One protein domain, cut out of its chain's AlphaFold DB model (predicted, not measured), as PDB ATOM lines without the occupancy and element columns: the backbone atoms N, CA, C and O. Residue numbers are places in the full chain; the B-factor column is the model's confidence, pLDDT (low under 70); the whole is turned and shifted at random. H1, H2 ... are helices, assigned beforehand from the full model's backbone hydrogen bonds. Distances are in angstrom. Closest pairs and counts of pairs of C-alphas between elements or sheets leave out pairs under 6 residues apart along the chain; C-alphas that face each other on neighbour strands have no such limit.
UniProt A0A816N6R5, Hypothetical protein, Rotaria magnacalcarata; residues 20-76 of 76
ATOM      1  N   SER A  20      93.078 -31.957 173.346       88.31
ATOM      2  CA  SER A  20      93.774 -30.864 174.034       88.31
ATOM      3  C   SER A  20      92.869 -29.635 174.190       88.31
ATOM      4  O   SER A  20      91.809 -29.560 173.562       88.31
ATOM      5  N   LEU A  21      93.310 -28.660 174.995       86.31
ATOM      6  CA  LEU A  21      92.655 -27.349 175.144       86.31
ATOM      7  C   LEU A  21      92.657 -26.534 173.841       86.31
ATOM      8  O   LEU A  21      91.780 -25.715 173.618       86.31
ATOM      9  N   HIS A  22      93.600 -26.828 172.950       86.94
ATOM     10  CA  HIS A  22      93.751 -26.230 171.625       86.94
ATOM     11  C   HIS A  22      92.949 -26.979 170.539       86.94
ATOM     12  O   HIS A  22      93.392 -27.140 169.397       86.94
ATOM     13  N   ASP A  23      91.788 -27.521 170.916       82.75
ATOM     14  CA  ASP A  23      90.828 -28.215 170.046       82.75
ATOM     15  C   ASP A  23      91.359 -29.444 169.282       82.75
ATOM     16  O   ASP A  23      90.718 -29.951 168.349       82.75
ATOM     17  N   GLN A  24      92.516 -29.993 169.658       85.31
ATOM     18  CA  GLN A  24      93.156 -31.076 168.914       85.31
ATOM     19  C   GLN A  24      92.747 -32.446 169.451       85.31
ATOM     20  O   GLN A  24      93.146 -32.854 170.538       85.31
ATOM     21  N   LYS A  25      91.945 -33.172 168.664       86.69
ATOM     22  CA  LYS A  25      91.505 -34.539 168.970       86.69
ATOM     23  C   LYS A  25      92.566 -35.541 168.516       86.69
ATOM     24  O   LYS A  25      92.724 -35.747 167.315       86.69
ATOM     25  N   GLY A  26      93.261 -36.158 169.472       83.31
ATOM     26  CA  GLY A  26      94.434 -37.005 169.219       83.31
ATOM     27  C   GLY A  26      95.688 -36.210 168.822       83.31
ATOM     28  O   GLY A  26      95.591 -35.087 168.335       83.31
ATOM     29  N   VAL A  27      96.876 -36.787 169.033       86.25
ATOM     30  CA  VAL A  27      98.177 -36.151 168.748       86.25
ATOM     31  C   VAL A  27      98.920 -36.894 167.636       86.25
ATOM     32  O   VAL A  27      99.084 -38.109 167.694       86.25
ATOM     33  N   CYS A  28      99.362 -36.164 166.610       87.00
ATOM     34  CA  CYS A  28     100.144 -36.688 165.489       87.00
ATOM     35  C   CYS A  28     101.049 -35.578 164.940       87.00
ATOM     36  O   CYS A  28     100.583 -34.453 164.756       87.00
ATOM     37  N   SER A  29     102.316 -35.888 164.642       83.75
ATOM     38  CA  SER A  29     103.308 -34.922 164.137       83.75
ATOM     39  C   SER A  29     102.840 -34.192 162.870       83.75
ATOM     40  O   SER A  29     103.057 -32.994 162.715       83.75
ATOM     41  N   HIS A  30     102.123 -34.892 161.991       86.56
ATOM     42  CA  HIS A  30     101.604 -34.334 160.743       86.56
ATOM     43  C   HIS A  30     100.399 -33.391 160.938       86.56
ATOM     44  O   HIS A  30     100.080 -32.576 160.071       86.56
ATOM     45  N   SER A  31      99.712 -33.468 162.081       81.56
ATOM     46  CA  SER A  31      98.540 -32.631 162.360       81.56
ATOM     47  C   SER A  31      98.901 -31.237 162.882       81.56
ATOM     48  O   SER A  31      98.084 -30.331 162.763       81.56
ATOM     49  N   PHE A  32     100.113 -31.037 163.408       82.38
ATOM     50  CA  PHE A  32     100.562 -29.730 163.901       82.38
ATOM     51  C   PHE A  32     100.676 -28.655 162.804       82.38
ATOM     52  O   PHE A  32     100.084 -27.590 162.985       82.38
ATOM     53  N   PRO A  33     101.352 -28.886 161.653       82.50
ATOM     54  CA  PRO A  33     101.467 -27.857 160.617       82.50
ATOM     55  C   PRO A  33     100.138 -27.576 159.907       82.50
ATOM     56  O   PRO A  33      99.893 -26.447 159.501       82.50
ATOM     57  N   SER A  34      99.254 -28.573 159.786       85.50
ATOM     58  CA  SER A  34      97.951 -28.400 159.125       85.50
ATOM     59  C   SER A  34      96.945 -27.617 159.967       85.50
ATOM     60  O   SER A  34      96.076 -26.945 159.420       85.50
ATOM     61  N   ARG A  35      97.051 -27.699 161.295       83.69
ATOM     62  CA  ARG A  35      96.147 -27.031 162.242       83.69
ATOM     63  C   ARG A  35      96.735 -25.749 162.823       83.69
ATOM     64  O   ARG A  35      96.014 -25.029 163.503       83.69
ATOM     65  N   MET A  36      98.018 -25.484 162.560       83.06
ATOM     66  CA  MET A  36      98.763 -24.332 163.074       83.06
ATOM     67  C   MET A  36      98.633 -24.189 164.604       83.06
ATOM     68  O   MET A  36      98.571 -23.094 165.152       83.06
ATOM     69  N   THR A  37      98.590 -25.314 165.326       84.38
ATOM     70  CA  THR A  37      98.409 -25.358 166.786       84.38
ATOM     71  C   THR A  37      99.744 -25.254 167.528       84.38
ATOM     72  O   THR A  37     100.097 -26.112 168.338       84.38
ATOM     73  N   ILE A  38     100.506 -24.185 167.268       86.88
ATOM     74  CA  ILE A  38     101.811 -23.939 167.915       86.88
ATOM     75  C   ILE A  38     101.696 -23.823 169.445       86.88
ATOM     76  O   ILE A  38     102.581 -24.281 170.163       86.88
ATOM     77  N   GLY A  39     100.567 -23.316 169.953       86.31
ATOM     78  CA  GLY A  39     100.291 -23.221 171.390       86.31
ATOM     79  C   GLY A  39     100.339 -24.570 172.116       86.31
ATOM     80  O   GLY A  39     100.824 -24.637 173.238       86.31
ATOM     81  N   MET A  40      99.974 -25.675 171.453       88.94
ATOM     82  CA  MET A  40     100.111 -27.019 172.037       88.94
ATOM     83  C   MET A  40     101.566 -27.437 172.232       88.94
ATOM     84  O   MET A  40     101.885 -28.147 173.184       88.94
ATOM     85  N   LEU A  41     102.440 -27.043 171.304       88.69
ATOM     86  CA  LEU A  41     103.869 -27.321 171.413       88.69
ATOM     87  C   LEU A  41     104.481 -26.475 172.530       88.69
ATOM     88  O   LEU A  41     105.313 -26.971 173.287       88.69
ATOM     89  N   LEU A  42     104.024 -25.231 172.674       89.50
ATOM     90  CA  LEU A  42     104.481 -24.341 173.728       89.50
ATOM     91  C   LEU A  42     104.047 -24.808 175.123       89.50
ATOM     92  O   LEU A  42     104.886 -24.908 176.014       89.50
ATOM     93  N   GLU A  43     102.777 -25.188 175.289       89.62
ATOM     94  CA  GLU A  43     102.266 -25.811 176.518       89.62
ATOM     95  C   GLU A  43     103.058 -27.066 176.887       89.62
ATOM     96  O   GLU A  43     103.337 -27.301 178.061       89.62
ATOM     97  N   PHE A  44     103.443 -27.876 175.896       88.88
ATOM     98  CA  PHE A  44     104.244 -29.072 176.132       88.88
ATOM     99  C   PHE A  44     105.652 -28.739 176.650       88.88
ATOM    100  O   PHE A  44     106.108 -29.368 177.607       88.88
ATOM    101  N   MET A  45     106.331 -27.746 176.061       90.25
ATOM    102  CA  MET A  45     107.652 -27.302 176.527       90.25
ATOM    103  C   MET A  45     107.577 -26.705 177.933       90.25
ATOM    104  O   MET A  45     108.322 -27.142 178.808       90.25
ATOM    105  N   ALA A  46     106.617 -25.807 178.167       90.31
ATOM    106  CA  ALA A  46     106.363 -25.227 179.481       90.31
ATOM    107  C   ALA A  46     106.049 -26.311 180.524       90.31
ATOM    108  O   ALA A  46     106.592 -26.309 181.621       90.31
ATOM    109  N   SER A  47     105.225 -27.305 180.188       89.81
ATOM    110  CA  SER A  47     104.903 -28.395 181.120       89.81
ATOM    111  C   SER A  47     106.143 -29.201 181.515       89.81
ATOM    112  O   SER A  47     106.263 -29.644 182.658       89.81
ATOM    113  N   LYS A  48     107.090 -29.390 180.590       91.56
ATOM    114  CA  LYS A  48     108.325 -30.135 180.856       91.56
ATOM    115  C   LYS A  48     109.291 -29.352 181.753       91.56
ATOM    116  O   LYS A  48     109.845 -29.943 182.685       91.56
ATOM    117  N   SER A  49     109.488 -28.058 181.497       91.50
ATOM    118  CA  SER A  49     110.308 -27.184 182.352       91.50
ATOM    119  C   SER A  49     109.674 -27.042 183.739       91.50
ATOM    120  O   SER A  49     110.342 -27.273 184.743       91.50
ATOM    121  N   ALA A  50     108.359 -26.819 183.814       90.62
ATOM    122  CA  ALA A  50     107.591 -26.738 185.060       90.62
ATOM    123  C   ALA A  50     107.833 -27.932 185.999       90.62
ATOM    124  O   ALA A  50     108.161 -27.749 187.170       90.62
ATOM    125  N   VAL A  51     107.731 -29.164 185.482       92.38
ATOM    126  CA  VAL A  51     107.959 -30.386 186.276       92.38
ATOM    127  C   VAL A  51     109.411 -30.504 186.742       92.38
ATOM    128  O   VAL A  51     109.663 -30.994 187.840       92.38
ATOM    129  N   SER A  52     110.361 -30.046 185.927       89.62
ATOM    130  CA  SER A  52     111.793 -30.140 186.232       89.62
ATOM    131  C   SER A  52     112.229 -29.113 187.281       89.62
ATOM    132  O   SER A  52     113.043 -29.427 188.147       89.62
ATOM    133  N   HIS A  53     111.660 -27.906 187.240       88.31
ATOM    134  CA  HIS A  53     111.978 -26.813 188.164       88.31
ATOM    135  C   HIS A  53     111.019 -26.721 189.362       88.31
ATOM    136  O   HIS A  53     111.266 -25.946 190.282       88.31
ATOM    137  N   GLY A  54     109.936 -27.504 189.373       89.81
ATOM    138  CA  GLY A  54     108.904 -27.447 190.412       89.81
ATOM    139  C   GLY A  54     108.101 -26.141 190.404       89.81
ATOM    140  O   GLY A  54     107.611 -25.717 191.449       89.81
ATOM    141  N   LEU A  55     107.993 -25.489 189.243       86.69
ATOM    142  CA  LEU A  55     107.305 -24.210 189.047       86.69
ATOM    143  C   LEU A  55     106.039 -24.409 188.207       86.69
ATOM    144  O   LEU A  55     105.951 -25.350 187.429       86.69
ATOM    145  N   SER A  56     105.076 -23.496 188.323       88.12
ATOM    146  CA  SER A  56     103.897 -23.447 187.450       88.12
ATOM    147  C   SER A  56     104.021 -22.247 186.518       88.12
ATOM    148  O   SER A  56     104.123 -21.120 186.997       88.12
ATOM    149  N   HIS A  57     104.019 -22.475 185.206       89.31
ATOM    150  CA  HIS A  57     104.047 -21.387 184.226       89.31
ATOM    151  C   HIS A  57     102.646 -20.805 184.000       89.31
ATOM    152  O   HIS A  57     101.652 -21.533 184.023       89.31
ATOM    153  N   ASP A  58     102.579 -19.493 183.777       89.25
ATOM    154  CA  ASP A  58     101.340 -18.782 183.461       89.25
ATOM    155  C   ASP A  58     100.965 -18.960 181.977       89.25
ATOM    156  O   ASP A  58     101.826 -18.945 181.098       89.25
ATOM    157  N   GLY A  59      99.671 -19.150 181.710       86.81
ATOM    158  CA  GLY A  59      99.089 -19.326 180.375       86.81
ATOM    159  C   GLY A  59      98.282 -18.118 179.890       86.81
ATOM    160  O   GLY A  59      97.544 -18.225 178.910       86.81
ATOM    161  N   THR A  60      98.363 -16.985 180.592       91.00
ATOM    162  CA  THR A  60      97.648 -15.756 180.230       91.00
ATOM    163  C   THR A  60      98.105 -15.245 178.852       91.00
ATOM    164  O   THR A  60      99.307 -15.098 178.613       91.00
ATOM    165  N   PRO A  61      97.175 -14.954 177.922       87.75
ATOM    166  CA  PRO A  61      97.537 -14.488 176.589       87.75
ATOM    167  C   PRO A  61      98.219 -13.111 176.640       87.75
ATOM    168  O   PRO A  61      97.927 -12.294 177.511       87.75
ATOM    169  N   PHE A  62      99.090 -12.844 175.662       88.56
ATOM    170  CA  PHE A  62      99.785 -11.559 175.455       88.56
ATOM    171  C   PHE A  62     100.811 -11.145 176.528       88.56
ATOM    172  O   PHE A  62     101.123  -9.964 176.652       88.56
ATOM    173  N   GLN A  63     101.376 -12.093 177.281       87.81
ATOM    174  CA  GLN A  63     102.511 -11.804 178.174       87.81
ATOM    175  C   GLN A  63     103.871 -11.752 177.466       87.81
ATOM    176  O   GLN A  63     104.801 -11.125 177.965       87.81
ATOM    177  N   PHE A  64     103.989 -12.408 176.312       87.31
ATOM    178  CA  PHE A  64     105.242 -12.562 175.577       87.31
ATOM    179  C   PHE A  64     105.212 -11.756 174.281       87.31
ATOM    180  O   PHE A  64     104.167 -11.651 173.638       87.31
ATOM    181  N   ASN A  65     106.371 -11.218 173.910       89.50
ATOM    182  CA  ASN A  65     106.584 -10.413 172.706       89.50
ATOM    183  C   ASN A  65     107.808 -10.947 171.947       89.50
ATOM    184  O   ASN A  65     108.513 -11.818 172.454       89.50
ATOM    185  N   ASP A  66     108.098 -10.400 170.767       88.81
ATOM    186  CA  ASP A  66     109.242 -10.835 169.953       88.81
ATOM    187  C   ASP A  66     110.604 -10.655 170.659       88.81
ATOM    188  O   ASP A  66     111.489 -11.488 170.486       88.81
ATOM    189  N   ASP A  67     110.759  -9.631 171.508       88.88
ATOM    190  CA  ASP A  67     111.988  -9.399 172.293       88.88
ATOM    191  C   ASP A  67     112.152 -10.367 173.480       88.88
ATOM    192  O   ASP A  67     113.249 -10.527 174.017       88.88
ATOM    193  N   TYR A  68     111.058 -10.993 173.926       87.44
ATOM    194  CA  TYR A  68     111.047 -11.938 175.043       87.44
ATOM    195  C   TYR A  68     110.089 -13.096 174.738       87.44
ATOM    196  O   TYR A  68     108.949 -13.119 175.228       87.44
ATOM    197  N   PRO A  69     110.513 -14.039 173.880       88.38
ATOM    198  CA  PRO A  69     109.644 -15.097 173.410       88.38
ATOM    199  C   PRO A  69     109.520 -16.207 174.459       88.38
ATOM    200  O   PRO A  69     110.450 -16.533 175.197       88.38
ATOM    201  N   THR A  70     108.362 -16.865 174.489       85.38
ATOM    202  CA  THR A  70     108.073 -17.911 175.481       85.38
ATOM    203  C   THR A  70     109.006 -19.125 175.375       85.38
ATOM    204  O   THR A  70     109.222 -19.823 176.361       85.38
ATOM    205  N   VAL A  71     109.582 -19.384 174.195       87.31
ATOM    206  CA  VAL A  71     110.547 -20.479 174.001       87.31
ATOM    207  C   VAL A  71     111.818 -20.283 174.827       87.31
ATOM    208  O   VAL A  71     112.289 -21.247 175.421       87.31
ATOM    209  N   ASP A  72     112.323 -19.054 174.939       87.25
ATOM    210  CA  ASP A  72     113.534 -18.758 175.716       87.25
ATOM    211  C   ASP A  72     113.242 -18.751 177.218       87.25
ATOM    212  O   ASP A  72     114.096 -19.093 178.033       87.25
ATOM    213  N   TYR A  73     112.013 -18.400 177.600       84.81
ATOM    214  CA  TYR A  73     111.553 -18.493 178.982       84.81
ATOM    215  C   TYR A  73     111.428 -19.949 179.459       84.81
ATOM    216  O   TYR A  73     111.870 -20.274 180.557       84.81
ATOM    217  N   CYS A  74     110.860 -20.837 178.637       82.12
ATOM    218  CA  CYS A  74     110.698 -22.259 178.972       82.12
ATOM    219  C   CYS A  74     111.922 -23.129 178.628       82.12
ATOM    220  O   CYS A  74     111.942 -24.306 178.980       82.12
ATOM    221  N   GLY A  75     112.894 -22.589 177.888       77.69
ATOM    222  CA  GLY A  75     114.115 -23.282 177.467       77.69
ATOM    223  C   GLY A  75     115.297 -23.160 178.435       77.69
ATOM    224  O   GLY A  75     116.322 -23.798 178.194       77.69
ATOM    225  N   GLN A  76     115.161 -22.346 179.487       62.34
ATOM    226  CA  GLN A  76     116.084 -22.268 180.628       62.34
ATOM    227  C   GLN A  76     115.903 -23.470 181.556       62.34
ATOM    228  O   GLN A  76     116.935 -23.952 182.077       62.34
TER     229      GLN A  76
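Overview. This is residues 20 to 76 of the 76 residues of the protein "Hypothetical protein" of Rotaria magnacalcarata (UniProt A0A816N6R5). One long helix, H2, runs through the model as its main rod, with a small head at its first end, where residues 20 to 30 form a hooked loop leading into the short helix H1. From the other end of H2 a long loop, residues 54 to 69, folds back along H2, swings out to one side and returns to bring the short helix H3 onto the middle part of H2. The printed part has 57 residues with three named helices in the order H1, H2, H3 and no named strand; the class is all helix, though only 26 of the 57 residues are in named elements. It is only just compact, close to loose, with a radius of gyration of the C-alphas of 12.2 A and spans of 28 by 25 by 17 A.

Along the chain. The printed part begins at Ser 20, with its C-alpha at (93.774, -30.864, 174.034). H1 covers residues 31 to 35, 6.1 A from first to last C-alpha. H2 covers residues 38 to 53 and is 22.8 A long, from C-alpha 38 at (101.811, -23.939, 167.915) to C-alpha 53 at (111.978, -26.813, 188.164). H3 covers residues 70 to 74 and is 6.2 A long, ending with C-alpha 74 at (110.698, -22.259, 178.972).

Arrangement. H1 and H2 are close but not clearly touching; their closest C-alphas, those of Phe 32 and Ile 38, are 7.2 A apart. H2 touches H3 with residues 42 to 49 alone, and the closest C-alphas, those of Ala 46 and Cys 74, are 5.3 A apart. The centres of H2 and H3 are 9.2 A apart. H1 and H3 are apart. In H1, H2 and H3 every O i to N i+4 pair is within hydrogen-bond range.

Size, cuts and confidence. The two C-alphas farthest apart, those of Ser 34 and Gly 54, are 33.2 A from each other. The printed part has no cut. The link from H1 to H2 is tight, with 2 residues, and the link from H2 to H3 is long, with 16 residues. The mean pLDDT of the printed part is 86.7, and residue 76, the chain's last, is the one printed residue under 70.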